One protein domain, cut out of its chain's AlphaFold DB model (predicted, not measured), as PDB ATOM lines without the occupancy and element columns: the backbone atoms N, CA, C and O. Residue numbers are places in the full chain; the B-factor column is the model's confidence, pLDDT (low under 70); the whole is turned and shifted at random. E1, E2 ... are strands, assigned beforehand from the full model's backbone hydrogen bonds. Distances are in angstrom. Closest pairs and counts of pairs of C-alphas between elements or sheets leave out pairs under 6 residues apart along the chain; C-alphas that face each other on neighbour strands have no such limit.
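Overview. This is residues 367 to 471 of the 1146 residues of an uncharacterized protein of Kordia periserrulae (UniProt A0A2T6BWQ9). Two twisted sheets lie face to face as a sandwich, five strands over four, their strands crossed at 46 degrees. Along both sides the sheets' edges come near each other, where E4 runs on into E5 and where E8 stands beside E9, giving the pair a barrel-like cross-section. The 105 printed residues hold nine named strands, E1 to E9 in chain order, and no named helix: the class is all strand. The larger sheet has the order E5, E6, E2, E1, E9 and the smaller E4, E3, E7, E8, both antiparallel throughout. The whole is compact, with a radius of gyration of the C-alphas of 13.0 A and spans of 37 by 27 by 21 A.

Along the chain. In the larger sheet, E1 is residues 369 to 376, 23.4 A long, beginning with C-alpha 369 at (175.971, 213.426, 226.011). E2 is residues 383 to 390, 23.0 A. E6, residues 422 to 432, 24.5 A, is the longest strand by residues and bends by 71 degrees at residue 429. The edge strands are E5, residues 414 to 419, and E9, residues 464 to 467, which ends with C-alpha 467 at (179.644, 214.619, 227.154). In the smaller sheet, E3 is residues 398 to 405, E4 residues 409 to 411, E7 residues 438 to 446, 25.5 A, and E8 residues 451 to 459, 22.5 A.

Arrangement. E1 and E2 form a hairpin at 161 degrees, with N 373 and O 386 2.8 A apart, within hydrogen-bond range. On the other side of E2 stands E6, with N 387 and O 425 at 2.9 A. E5 and E6 are a hairpin, with N 417 and O 424 at 2.8 A. At the other edge E9 is antiparallel to E1, with N 372 and O 464 at 2.8 A. In the smaller sheet E3 and E7 have N 402 and O 443 at 2.9 A. The hairpin E7 and E8 has N 442 and O 454 at 2.9 A, and the hairpin E3 and E4 has N 403 and O 411 at 2.9 A. The sheets' facing parts are 9.8 A centre to centre. The closest C-alphas of E8 and E9, Thr 454 and Glu 467, are 7.5 A apart. E4 runs on into E5 across two residues, at 46 degrees.

Size, cuts and confidence. The C-alphas farthest apart, those of Gly 379 and Asn 448, are 38.4 A apart. The printed part has no cut and no long link. Mean pLDDT of the printed part is 80.2; residue 367, residues 391 to 397, 417 to 421 and 447 to 450, and residue 471 are under 70.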
ATOM      1  N   PRO A 367     175.668 211.692 220.650       65.75
ATOM      2  CA  PRO A 367     175.908 210.439 221.361       65.75
ATOM      3  C   PRO A 367     176.872 210.674 222.530       65.75
ATOM      4  O   PRO A 367     177.753 211.523 222.450       65.75
ATOM      5  N   PHE A 368     176.677 209.938 223.623       75.81
ATOM      6  CA  PHE A 368     177.410 210.048 224.891       75.81
ATOM      7  C   PHE A 368     177.296 211.398 225.625       75.81
ATOM      8  O   PHE A 368     177.947 211.602 226.652       75.81
ATOM      9  N   SER A 369     176.412 212.299 225.181       82.00
ATOM     10  CA  SER A 369     175.971 213.426 226.011       82.00
ATOM     11  C   SER A 369     175.213 212.943 227.247       82.00
ATOM     12  O   SER A 369     174.435 211.990 227.169       82.00
ATOM     13  N   TYR A 370     175.423 213.610 228.383       87.38
ATOM     14  CA  TYR A 370     174.860 213.201 229.666       87.38
ATOM     15  C   TYR A 370     174.334 214.361 230.523       87.38
ATOM     16  O   TYR A 370     174.716 215.524 230.361       87.38
ATOM     17  N   SER A 371     173.483 214.010 231.489       87.75
ATOM     18  CA  SER A 371     173.040 214.859 232.596       87.75
ATOM     19  C   SER A 371     173.318 214.171 233.929       87.75
ATOM     20  O   SER A 371     172.805 213.081 234.166       87.75
ATOM     21  N   LEU A 372     174.094 214.816 234.801       90.19
ATOM     22  CA  LEU A 372     174.419 214.368 236.158       90.19
ATOM     23  C   LEU A 372     173.706 215.273 237.172       90.19
ATOM     24  O   LEU A 372     174.046 216.448 237.294       90.19
ATOM     25  N   CYS A 373     172.728 214.746 237.903       89.38
ATOM     26  CA  CYS A 373     171.935 215.496 238.877       89.38
ATOM     27  C   CYS A 373     172.065 214.894 240.285       89.38
ATOM     28  O   CYS A 373     171.863 213.691 240.451       89.38
ATOM     29  N   PRO A 374     172.335 215.695 241.330       90.31
ATOM     30  CA  PRO A 374     172.236 215.224 242.705       90.31
ATOM     31  C   PRO A 374     170.775 215.134 243.152       90.31
ATOM     32  O   PRO A 374     169.997 216.075 242.990       90.31
ATOM     33  N   ARG A 375     170.419 214.019 243.787       90.56
ATOM     34  CA  ARG A 375     169.094 213.748 244.351       90.56
ATOM     35  C   ARG A 375     169.236 213.515 245.849       90.56
ATOM     36  O   ARG A 375     170.070 212.729 246.284       90.56
ATOM     37  N   ARG A 376     168.440 214.210 246.663       88.25
ATOM     38  CA  ARG A 376     168.440 214.011 248.120       88.25
ATOM     39  C   ARG A 376     167.713 212.708 248.459       88.25
ATOM     40  O   ARG A 376     166.606 212.500 247.970       88.25
ATOM     41  N   LYS A 377     168.301 211.863 249.310       88.19
ATOM     42  CA  LYS A 377     167.643 210.645 249.813       88.19
ATOM     43  C   LYS A 377     166.553 211.005 250.830       88.19
ATOM     44  O   LYS A 377     166.755 211.893 251.666       88.19
ATOM     45  N   ILE A 378     165.408 210.327 250.775       86.50
ATOM     46  CA  ILE A 378     164.271 210.572 251.671       86.50
ATOM     47  C   ILE A 378     164.680 210.267 253.119       86.50
ATOM     48  O   ILE A 378     165.411 209.316 253.397       86.50
ATOM     49  N   GLY A 379     164.266 211.129 254.053       81.88
ATOM     50  CA  GLY A 379     164.628 211.021 255.471       81.88
ATOM     51  C   GLY A 379     166.119 211.232 255.786       81.88
ATOM     52  O   GLY A 379     166.546 210.946 256.900       81.88
ATOM     53  N   SER A 380     166.930 211.718 254.840       84.69
ATOM     54  CA  SER A 380     168.381 211.878 255.008       84.69
ATOM     55  C   SER A 380     168.874 213.288 254.662       84.69
ATOM     56  O   SER A 380     168.166 214.101 254.063       84.69
ATOM     57  N   THR A 381     170.110 213.604 255.050       83.56
ATOM     58  CA  THR A 381     170.871 214.774 254.572       83.56
ATOM     59  C   THR A 381     171.814 214.435 253.415       83.56
ATOM     60  O   THR A 381     172.384 215.347 252.825       83.56
ATOM     61  N   LEU A 382     171.979 213.145 253.096       88.38
ATOM     62  CA  LEU A 382     172.856 212.653 252.033       88.38
ATOM     63  C   LEU A 382     172.160 212.639 250.664       88.38
ATOM     64  O   LEU A 382     170.931 212.543 250.564       88.38
ATOM     65  N   TYR A 383     172.973 212.684 249.613       91.06
ATOM     66  CA  TYR A 383     172.555 212.697 248.215       91.06
ATOM     67  C   TYR A 383     173.096 211.479 247.468       91.06
ATOM     68  O   TYR A 383     174.231 211.078 247.704       91.06
ATOM     69  N   ASN A 384     172.320 210.919 246.545       90.25
ATOM     70  CA  ASN A 384     172.836 210.043 245.491       90.25
ATOM     71  C   ASN A 384     172.920 210.816 244.165       90.25
ATOM     72  O   ASN A 384     172.326 211.891 244.021       90.25
ATOM     73  N   PHE A 385     173.674 210.296 243.196       90.81
ATOM     74  CA  PHE A 385     173.762 210.901 241.869       90.81
ATOM     75  C   PHE A 385     172.887 210.150 240.868       90.81
ATOM     76  O   PHE A 385     172.876 208.922 240.815       90.81
ATOM     77  N   LEU A 386     172.164 210.913 240.057       89.06
ATOM     78  CA  LEU A 386     171.373 210.443 238.933       89.06
ATOM     79  C   LEU A 386     172.097 210.849 237.649       89.06
ATOM     80  O   LEU A 386     172.167 212.037 237.331       89.06
ATOM     81  N   LEU A 387     172.655 209.880 236.930       88.88
ATOM     82  CA  LEU A 387     173.366 210.090 235.672       88.88
ATOM     83  C   LEU A 387     172.526 209.530 234.521       88.88
ATOM     84  O   LEU A 387     172.187 208.356 234.521       88.88
ATOM     85  N   THR A 388     172.161 210.350 233.538       86.44
ATOM     86  CA  THR A 388     171.463 209.902 232.318       86.44
ATOM     87  C   THR A 388     172.334 210.181 231.106       86.44
ATOM     88  O   THR A 388     172.733 211.324 230.914       86.44
ATOM     89  N   ILE A 389     172.614 209.161 230.295       85.12
ATOM     90  CA  ILE A 389     173.542 209.183 229.156       85.12
ATOM     91  C   ILE A 389     172.757 208.843 227.886       85.12
ATOM     92  O   ILE A 389     172.019 207.862 227.876       85.12
ATOM     93  N   ASN A 390     172.919 209.607 226.804       79.31
ATOM     94  CA  ASN A 390     172.432 209.212 225.478       79.31
ATOM     95  C   ASN A 390     173.391 208.186 224.862       79.31
ATOM     96  O   ASN A 390     174.570 208.488 224.687       79.31
ATOM     97  N   VAL A 391     172.899 207.012 224.470       69.94
ATOM     98  CA  VAL A 391     173.694 205.972 223.798       69.94
ATOM     99  C   VAL A 391     173.285 205.835 222.323       69.94
ATOM    100  O   VAL A 391     172.114 206.043 221.994       69.94
ATOM    101  N   PRO A 392     174.213 205.503 221.399       57.78
ATOM    102  CA  PRO A 392     173.882 205.361 219.975       57.78
ATOM    103  C   PRO A 392     172.845 204.260 219.708       57.78
ATOM    104  O   PRO A 392     171.968 204.405 218.854       57.78
ATOM    105  N   THR A 393     172.952 203.161 220.454       56.00
ATOM    106  CA  THR A 393     172.158 201.936 220.329       56.00
ATOM    107  C   THR A 393     171.888 201.348 221.711       56.00
ATOM    108  O   THR A 393     172.654 201.561 222.647       56.00
ATOM    109  N   ASN A 394     170.850 200.520 221.822       55.38
ATOM    110  CA  ASN A 394     170.509 199.758 223.030       55.38
ATOM    111  C   ASN A 394     171.481 198.597 223.349       55.38
ATOM    112  O   ASN A 394     171.158 197.735 224.153       55.38
ATOM    113  N   SER A 395     172.642 198.539 222.690       53.94
ATOM    114  CA  SER A 395     173.684 197.521 222.891       53.94
ATOM    115  C   SER A 395     174.800 197.980 223.839       53.94
ATOM    116  O   SER A 395     175.860 197.362 223.871       53.94
ATOM    117  N   TYR A 396     174.596 199.112 224.512       58.09
ATOM    118  CA  TYR A 396     175.521 199.748 225.447       58.09
ATOM    119  C   TYR A 396     175.017 199.541 226.882       58.09
ATOM    120  O   TYR A 396     174.526 200.477 227.503       58.09
ATOM    121  N   ASP A 397     175.126 198.311 227.384       69.19
ATOM    122  CA  ASP A 397     174.890 198.006 228.804       69.19
ATOM    123  C   ASP A 397     176.140 198.358 229.625       69.19
ATOM    124  O   ASP A 397     177.268 198.229 229.131       69.19
ATOM    125  N   VAL A 398     175.968 198.775 230.877       76.81
ATOM    126  CA  VAL A 398     177.074 199.184 231.756       76.81
ATOM    127  C   VAL A 398     177.624 198.000 232.562       76.81
ATOM    128  O   VAL A 398     176.895 197.296 233.257       76.81
ATOM    129  N   VAL A 399     178.940 197.778 232.479       74.38
ATOM    130  CA  VAL A 399     179.653 196.653 233.118       74.38
ATOM    131  C   VAL A 399     180.251 197.044 234.465       74.38
ATOM    132  O   VAL A 399     180.072 196.322 235.445       74.38
ATOM    133  N   ASP A 400     180.955 198.175 234.522       77.69
ATOM    134  CA  ASP A 400     181.531 198.738 235.746       77.69
ATOM    135  C   ASP A 400     181.383 200.262 235.722       77.69
ATOM    136  O   ASP A 400     181.456 200.900 234.666       77.69
ATOM    137  N   VAL A 401     181.198 200.850 236.902       85.75
ATOM    138  CA  VAL A 401     181.238 202.301 237.101       85.75
ATOM    139  C   VAL A 401     182.111 202.575 238.307       85.75
ATOM    140  O   VAL A 401     181.874 202.042 239.386       85.75
ATOM    141  N   ASN A 402     183.102 203.441 238.144       86.44
ATOM    142  CA  ASN A 402     183.991 203.857 239.216       86.44
ATOM    143  C   ASN A 402     183.882 205.378 239.370       86.44
ATOM    144  O   ASN A 402     184.291 206.121 238.479       86.44
ATOM    145  N   VAL A 403     183.304 205.825 240.486       89.25
ATOM    146  CA  VAL A 403     183.072 207.244 240.797       89.25
ATOM    147  C   VAL A 403     184.008 207.661 241.922       89.25
ATOM    148  O   VAL A 403     183.834 207.204 243.048       89.25
ATOM    149  N   ASP A 404     184.980 208.529 241.660       88.31
ATOM    150  CA  ASP A 404     185.759 209.172 242.720       88.31
ATOM    151  C   ASP A 404     185.127 210.514 243.095       88.31
ATOM    152  O   ASP A 404     184.800 211.329 242.232       88.31
ATOM    153  N   VAL A 405     184.917 210.734 244.392       87.88
ATOM    154  CA  VAL A 405     184.342 211.970 244.926       87.88
ATOM    155  C   VAL A 405     185.356 212.610 245.855       87.88
ATOM    156  O   VAL A 405     185.722 212.043 246.892       87.88
ATOM    157  N   SER A 406     185.772 213.830 245.513       84.06
ATOM    158  CA  SER A 406     186.815 214.564 246.225       84.06
ATOM    159  C   SER A 406     186.586 214.547 247.739       84.06
ATOM    160  O   SER A 406     185.546 215.001 248.223       84.06
ATOM    161  N   LEU A 407     187.577 214.055 248.488       75.44
ATOM    162  CA  LEU A 407     187.582 213.963 249.958       75.44
ATOM    163  C   LEU A 407     186.546 213.002 250.584       75.44
ATOM    164  O   LEU A 407     186.532 212.880 251.809       75.44
ATOM    165  N   GLN A 408     185.724 212.307 249.790       83.31
ATOM    166  CA  GLN A 408     184.728 211.331 250.265       83.31
ATOM    167  C   GLN A 408     185.023 209.894 249.802       83.31
ATOM    168  O   GLN A 408     184.608 208.952 250.472       83.31
ATOM    169  N   GLY A 409     185.840 209.727 248.757       83.88
ATOM    170  CA  GLY A 409     186.399 208.443 248.331       83.88
ATOM    171  C   GLY A 409     185.743 207.879 247.073       83.88
ATOM    172  O   GLY A 409     184.966 208.555 246.402       83.88
ATOM    173  N   THR A 410     186.092 206.632 246.759       86.00
ATOM    174  CA  THR A 410     185.706 205.963 245.514       86.00
ATOM    175  C   THR A 410     184.519 205.015 245.725       86.00
ATOM    176  O   THR A 410     184.561 204.139 246.591       86.00
ATOM    177  N   PHE A 411     183.489 205.159 244.894       87.25
ATOM    178  CA  PHE A 411     182.249 204.386 244.870       87.25
ATOM    179  C   PHE A 411     182.187 203.517 243.607       87.25
ATOM    180  O   PHE A 411     182.716 203.893 242.558       87.25
ATOM    181  N   ARG A 412     181.552 202.344 243.712       81.75
ATOM    182  CA  ARG A 412     181.425 201.345 242.624       81.75
ATOM    183  C   ARG A 412     180.022 200.761 242.481       81.75
ATOM    184  O   ARG A 412     179.778 199.842 241.708       81.75
ATOM    185  N   ASP A 413     179.102 201.257 243.289       80.12
ATOM    186  CA  ASP A 413     177.724 200.825 243.353       80.12
ATOM    187  C   ASP A 413     176.872 201.642 242.378       80.12
ATOM    188  O   ASP A 413     176.787 202.872 242.463       80.12
ATOM    189  N   PHE A 414     176.232 200.936 241.447       84.38
ATOM    190  CA  PHE A 414     175.300 201.517 240.492       84.38
ATOM    191  C   PHE A 414     174.020 200.684 240.368       84.38
ATOM    192  O   PHE A 414     173.983 199.493 240.676       84.38
ATOM    193  N   THR A 415     172.939 201.317 239.920       79.38
ATOM    194  CA  THR A 415     171.726 200.635 239.449       79.38
ATOM    195  C   THR A 415     171.335 201.204 238.098       79.38
ATOM    196  O   THR A 415     171.152 202.416 237.972       79.38
ATOM    197  N   GLU A 416     171.220 200.328 237.103       78.38
ATOM    198  CA  GLU A 416     170.946 200.676 235.712       78.38
ATOM    199  C   GLU A 416     169.447 200.630 235.381       78.38
ATOM    200  O   GLU A 416     168.693 199.778 235.858       78.38
ATOM    201  N   PHE A 417     169.020 201.574 234.547       69.56
ATOM    202  CA  PHE A 417     167.671 201.712 234.021       69.56
ATOM    203  C   PHE A 417     167.756 202.057 232.531       69.56
ATOM    204  O   PHE A 417     167.982 203.209 232.155       69.56
ATOM    205  N   ASN A 418     167.562 201.050 231.681       63.03
ATOM    206  CA  ASN A 418     167.592 201.218 230.231       63.03
ATOM    207  C   ASN A 418     166.283 201.838 229.718       63.03
ATOM    208  O   ASN A 418     165.188 201.383 230.045       63.03
ATOM    209  N   MET A 419     166.414 202.892 228.910       60.81
ATOM    210  CA  MET A 419     165.328 203.690 228.331       60.81
ATOM    211  C   MET A 419     165.604 203.903 226.835       60.81
ATOM    212  O   MET A 419     165.927 205.005 226.395       60.81
ATOM    213  N   GLU A 420     165.528 202.812 226.065       62.16
ATOM    214  CA  GLU A 420     165.769 202.727 224.611       62.16
ATOM    215  C   GLU A 420     167.115 203.297 224.126       62.16
ATOM    216  O   GLU A 420     168.067 202.548 223.916       62.16
ATOM    217  N   SER A 421     167.184 204.615 223.918       60.28
ATOM    218  CA  SER A 421     168.362 205.364 223.465       60.28
ATOM    219  C   SER A 421     169.119 206.050 224.607       60.28
ATOM    220  O   SER A 421     170.024 206.851 224.364       60.28
ATOM    221  N   LYS A 422     168.697 205.823 225.854       73.69
ATOM    222  CA  LYS A 422     169.272 206.413 227.061       73.69
ATOM    223  C   LYS A 422     169.543 205.341 228.105       73.69
ATOM    224  O   LYS A 422     168.691 204.495 228.368       73.69
ATOM    225  N   VAL A 423     170.697 205.444 228.754       79.81
ATOM    226  CA  VAL A 423     171.036 204.680 229.958       79.81
ATOM    227  C   VAL A 423     170.916 205.624 231.148       79.81
ATOM    228  O   VAL A 423     171.551 206.680 231.171       79.81
ATOM    229  N   ALA A 424     170.087 205.272 232.128       82.94
ATOM    230  CA  ALA A 424     170.028 205.954 233.414       82.94
ATOM    231  C   ALA A 424     170.721 205.121 234.494       82.94
ATOM    232  O   ALA A 424     170.448 203.937 234.651       82.94
ATOM    233  N   LEU A 425     171.579 205.768 235.274       86.19
ATOM    234  CA  LEU A 425     172.329 205.185 236.372       86.19
ATOM    235  C   LEU A 425     172.005 205.936 237.664       86.19
ATOM    236  O   LEU A 425     172.058 207.167 237.719       86.19
ATOM    237  N   VAL A 426     171.704 205.184 238.718       87.38
ATOM    238  CA  VAL A 426     171.733 205.679 240.099       87.38
ATOM    239  C   VAL A 426     173.081 205.289 240.680       87.38
ATOM    240  O   VAL A 426     173.369 204.100 240.767       87.38
ATOM    241  N   LEU A 427     173.892 206.275 241.049       89.31
ATOM    242  CA  LEU A 427     175.265 206.111 241.528       89.31
ATOM    243  C   LEU A 427     175.382 206.540 242.995       89.31
ATOM    244  O   LEU A 427     174.670 207.450 243.438       89.31
ATOM    245  N   CYS A 428     176.321 205.928 243.718       87.44
ATOM    246  CA  CYS A 428     176.645 206.261 245.110       87.44
ATOM    247  C   CYS A 428     175.408 206.148 246.022       87.44
ATOM    248  O   CYS A 428     175.010 207.083 246.723       87.44
ATOM    249  N   SER A 429     174.771 204.981 245.966       80.75
ATOM    250  CA  SER A 429     173.560 204.601 246.689       80.75
ATOM    251  C   SER A 429     173.703 204.675 248.211       80.75
ATOM    252  O   SER A 429     172.709 204.972 248.874       80.75
ATOM    253  N   ASP A 430     174.905 204.516 248.777       79.88
ATOM    254  CA  ASP A 430     175.166 204.758 250.207       79.88
ATOM    255  C   ASP A 430     174.913 206.234 250.590       79.88
ATOM    256  O   ASP A 430     174.212 206.522 251.571       79.88
ATOM    257  N   GLY A 431     175.331 207.164 249.727       83.56
ATOM    258  CA  GLY A 431     175.049 208.598 249.806       83.56
ATOM    259  C   GLY A 431     176.266 209.475 250.130       83.56
ATOM    260  O   GLY A 431     177.162 209.090 250.873       83.56
ATOM    261  N   ILE A 432     176.251 210.691 249.583       87.75
ATOM    262  CA  ILE A 432     177.329 211.691 249.584       87.75
ATOM    263  C   ILE A 432     176.865 212.961 250.312       87.75
ATOM    264  O   ILE A 432     175.698 213.354 250.215       87.75
ATOM    265  N   ASP A 433     177.774 213.637 251.017       87.00
ATOM    266  CA  ASP A 433     177.531 214.968 251.584       87.00
ATOM    267  C   ASP A 433     177.837 216.068 250.548       87.00
ATOM    268  O   ASP A 433     178.975 216.223 250.108       87.00
ATOM    269  N   LEU A 434     176.824 216.856 250.172       84.62
ATOM    270  CA  LEU A 434     176.942 217.994 249.244       84.62
ATOM    271  C   LEU A 434     176.824 219.358 249.948       84.62
ATOM    272  O   LEU A 434     176.458 220.360 249.330       84.62
ATOM    273  N   THR A 435     177.126 219.421 251.249       84.50
ATOM    274  CA  THR A 435     177.160 220.678 252.023       84.50
ATOM    275  C   THR A 435     178.215 221.660 251.494       84.50
ATOM    276  O   THR A 435     178.040 222.874 251.597       84.50
ATOM    277  N   ASN A 436     179.292 221.150 250.887       82.56
ATOM    278  CA  ASN A 436     180.287 221.925 250.144       82.56
ATOM    279  C   ASN A 436     180.347 221.434 248.686       82.56
ATOM    280  O   ASN A 436     179.984 220.284 248.438       82.56
ATOM    281  N   PRO A 437     180.817 222.257 247.727       84.38
ATOM    282  CA  PRO A 437     181.074 221.790 246.369       84.38
ATOM    283  C   PRO A 437     182.103 220.653 246.359       84.38
ATOM    284  O   PRO A 437     183.094 220.728 247.088       84.38
ATOM    285  N   VAL A 438     181.874 219.640 245.525       86.81
ATOM    286  CA  VAL A 438     182.761 218.476 245.362       86.81
ATOM    287  C   VAL A 438     183.193 218.328 243.910       86.81
ATOM    288  O   VAL A 438     182.421 218.637 243.004       86.81
ATOM    289  N   ASP A 439     184.405 217.836 243.688       88.44
ATOM    290  CA  ASP A 439     184.835 217.376 242.370       88.44
ATOM    291  C   ASP A 439     184.477 215.886 242.238       88.44
ATOM    292  O   ASP A 439     184.627 215.125 243.200       88.44
ATOM    293  N   VAL A 440     183.944 215.488 241.080       89.31
ATOM    294  CA  VAL A 440     183.472 214.120 240.812       89.31
ATOM    295  C   VAL A 440     184.085 213.611 239.513       89.31
ATOM    296  O   VAL A 440     183.784 214.147 238.446       89.31
ATOM    297  N   ASP A 441     184.891 212.559 239.601       88.38
ATOM    298  CA  ASP A 441     185.456 211.853 238.452       88.38
ATOM    299  C   ASP A 441     184.682 210.547 238.238       88.38
ATOM    300  O   ASP A 441     184.540 209.745 239.159       88.38
ATOM    301  N   ILE A 442     184.152 210.326 237.035       90.19
ATOM    302  CA  ILE A 442     183.350 209.146 236.687       90.19
ATOM    303  C   ILE A 442     184.037 208.406 235.545       90.19
ATOM    304  O   ILE A 442     184.255 208.985 234.482       90.19
ATOM    305  N   LEU A 443     184.316 207.121 235.752       86.69
ATOM    306  CA  LEU A 443     184.793 206.181 234.741       86.69
ATOM    307  C   LEU A 443     183.725 205.099 234.523       86.69
ATOM    308  O   LEU A 443     183.234 204.526 235.496       86.69
ATOM    309  N   ILE A 444     183.368 204.823 233.270       84.94
ATOM    310  CA  ILE A 444     182.318 203.875 232.869       84.94
ATOM    311  C   ILE A 444     182.906 202.883 231.865       84.94
ATOM    312  O   ILE A 444     183.461 203.296 230.846       84.94
ATOM    313  N   GLU A 445     182.754 201.588 232.134       78.44
ATOM    314  CA  GLU A 445     183.053 200.501 231.199       78.44
ATOM    315  C   GLU A 445     181.739 199.957 230.621       78.44
ATOM    316  O   GLU A 445     180.856 199.529 231.369       78.44
ATOM    317  N   PHE A 446     181.596 199.971 229.294       74.75
ATOM    318  CA  PHE A 446     180.428 199.412 228.600       74.75
ATOM    319  C   PHE A 446     180.660 197.958 228.159       74.75
ATOM    320  O   PHE A 446     181.791 197.503 227.999       74.75
ATOM    321  N   SER A 447     179.579 197.225 227.879       63.19
ATOM    322  CA  SER A 447     179.592 195.800 227.499       63.19
ATOM    323  C   SER A 447     180.323 195.474 226.189       63.19
ATOM    324  O   SER A 447     180.608 194.308 225.901       63.19
ATOM    325  N   ASN A 448     180.681 196.492 225.405       52.00
ATOM    326  CA  ASN A 448     181.532 196.384 224.224       52.00
ATOM    327  C   ASN A 448     183.044 196.531 224.519       52.00
ATOM    328  O   ASN A 448     183.844 196.330 223.603       52.00
ATOM    329  N   GLY A 449     183.431 196.839 225.761       49.38
ATOM    330  CA  GLY A 449     184.811 197.077 226.196       49.38
ATOM    331  C   GLY A 449     185.316 198.511 225.986       49.38
ATOM    332  O   GLY A 449     186.508 198.759 226.158       49.38
ATOM    333  N   GLU A 450     184.453 199.454 225.594       68.06
ATOM    334  CA  GLU A 450     184.807 200.873 225.517       68.06
ATOM    335  C   GLU A 450     184.759 201.512 226.914       68.06
ATOM    336  O   GLU A 450     183.797 201.328 227.663       68.06
ATOM    337  N   ILE A 451     185.802 202.281 227.250       75.19
ATOM    338  CA  ILE A 451     185.931 202.979 228.533       75.19
ATOM    339  C   ILE A 451     185.809 204.486 228.313       75.19
ATOM    340  O   ILE A 451     186.567 205.095 227.549       75.19
ATOM    341  N   TYR A 452     184.862 205.080 229.026       80.06
ATOM    342  CA  TYR A 452     184.514 206.490 228.959       80.06
ATOM    343  C   TYR A 452     184.729 207.162 230.314       80.06
ATOM    344  O   TYR A 452     184.379 206.606 231.351       80.06
ATOM    345  N   GLU A 453     185.277 208.372 230.301       86.06
ATOM    346  CA  GLU A 453     185.556 209.175 231.489       86.06
ATOM    347  C   GLU A 453     184.892 210.557 231.421       86.06
ATOM    348  O   GLU A 453     184.608 211.095 230.344       86.06
ATOM    349  N   THR A 454     184.643 211.152 232.585       87.12
ATOM    350  CA  THR A 454     184.294 212.569 232.713       87.12
ATOM    351  C   THR A 454     184.649 213.102 234.102       87.12
ATOM    352  O   THR A 454     184.495 212.399 235.098       87.12
ATOM    353  N   SER A 455     185.086 214.361 234.164       86.94
ATOM    354  CA  SER A 455     185.431 215.071 235.401       86.94
ATOM    355  C   SER A 455     184.524 216.285 235.584       86.94
ATOM    356  O   SER A 455     184.514 217.198 234.754       86.94
ATOM    357  N   VAL A 456     183.781 216.326 236.689       85.94
ATOM    358  CA  VAL A 456     182.846 217.404 237.031       85.94
ATOM    359  C   VAL A 456     183.365 218.165 238.247       85.94
ATOM    360  O   VAL A 456     183.154 217.764 239.389       85.94
ATOM    361  N   GLY A 457     184.044 219.285 237.996       85.31
ATOM    362  CA  GLY A 457     184.586 220.141 239.051       85.31
ATOM    363  C   GLY A 457     183.532 221.037 239.713       85.31
ATOM    364  O   GLY A 457     182.750 221.701 239.027       85.31
ATOM    365  N   GLY A 458     183.544 221.109 241.044       83.12
ATOM    366  CA  GLY A 458     182.701 222.002 241.840       83.12
ATOM    367  C   GLY A 458     181.197 221.722 241.741       83.12
ATOM    368  O   GLY A 458     180.399 222.667 241.738       83.12
ATOM    369  N   LEU A 459     180.798 220.451 241.656       84.62
ATOM    370  CA  LEU A 459     179.400 220.033 241.644       84.62
ATOM    371  C   LEU A 459     178.682 220.514 242.915       84.62
ATOM    372  O   LEU A 459     179.185 220.406 244.033       84.62
ATOM    373  N   THR A 460     177.485 221.067 242.732       85.06
ATOM    374  CA  THR A 460     176.595 221.574 243.792       85.06
ATOM    375  C   THR A 460     175.197 220.994 243.583       85.06
ATOM    376  O   THR A 460     175.029 220.127 242.735       85.06
ATOM    377  N   LEU A 461     174.168 221.481 244.289       83.50
ATOM    378  CA  LEU A 461     172.759 221.050 244.175       83.50
ATOM    379  C   LEU A 461     172.074 221.363 242.817       83.50
ATOM    380  O   LEU A 461     170.869 221.606 242.767       83.50
ATOM    381  N   LYS A 462     172.825 221.421 241.717       82.81
ATOM    382  CA  LYS A 462     172.341 221.657 240.354       82.81
ATOM    383  C   LYS A 462     172.793 220.528 239.442       82.81
ATOM    384  O   LYS A 462     173.900 220.023 239.597       82.81
ATOM    385  N   CYS A 463     171.962 220.203 238.459       82.31
ATOM    386  CA  CYS A 463     172.354 219.310 237.379       82.31
ATOM    387  C   CYS A 463     173.534 219.887 236.585       82.31
ATOM    388  O   CYS A 463     173.557 221.076 236.258       82.31
ATOM    389  N   TYR A 464     174.483 219.021 236.252       83.81
ATOM    390  CA  TYR A 464     175.566 219.275 235.318       83.81
ATOM    391  C   TYR A 464     175.268 218.576 233.989       83.81
ATOM    392  O   TYR A 464     174.749 217.461 233.976       83.81
ATOM    393  N   LEU A 465     175.594 219.230 232.875       82.69
ATOM    394  CA  LEU A 465     175.461 218.676 231.527       82.69
ATOM    395  C   LEU A 465     176.849 218.580 230.908       82.69
ATOM    396  O   LEU A 465     177.589 219.565 230.915       82.69
ATOM    397  N   GLY A 466     177.164 217.424 230.337       80.81
ATOM    398  CA  GLY A 466     178.448 217.171 229.701       80.81
ATOM    399  C   GLY A 466     178.337 216.163 228.567       80.81
ATOM    400  O   GLY A 466     177.245 215.768 228.157       80.81
ATOM    401  N   GLU A 467     179.490 215.746 228.067       80.81
ATOM    402  CA  GLU A 467     179.644 214.619 227.154       80.81
ATOM    403  C   GLU A 467     180.731 213.718 227.738       80.81
ATOM    404  O   GLU A 467     181.718 214.220 228.284       80.81
ATOM    405  N   LEU A 468     180.523 212.402 227.702       80.31
ATOM    406  CA  LEU A 468     181.547 211.458 228.127       80.31
ATOM    407  C   LEU A 468     182.655 211.437 227.074       80.31
ATOM    408  O   LEU A 468     182.391 211.251 225.885       80.31
ATOM    409  N   THR A 469     183.900 211.583 227.508       80.00
ATOM    410  CA  THR A 469     185.066 211.469 226.632       80.00
ATOM    411  C   THR A 469     185.617 210.048 226.703       80.00
ATOM    412  O   THR A 469     185.777 209.538 227.809       80.00
ATOM    413  N   PRO A 470     185.931 209.373 225.583       72.88
ATOM    414  CA  PRO A 470     186.655 208.109 225.658       72.88
ATOM    415  C   PRO A 470     188.043 208.362 226.258       72.88
ATOM    416  O   PRO A 470     188.723 209.314 225.870       72.88
ATOM    417  N   SER A 471     188.453 207.515 227.200       60.72
ATOM    418  CA  SER A 471     189.665 207.698 228.011       60.72
ATOM    419  C   SER A 471     190.950 207.432 227.202       60.72
ATOM    420  O   SER A 471     191.543 206.355 227.307       60.72
TER     421      SER A 471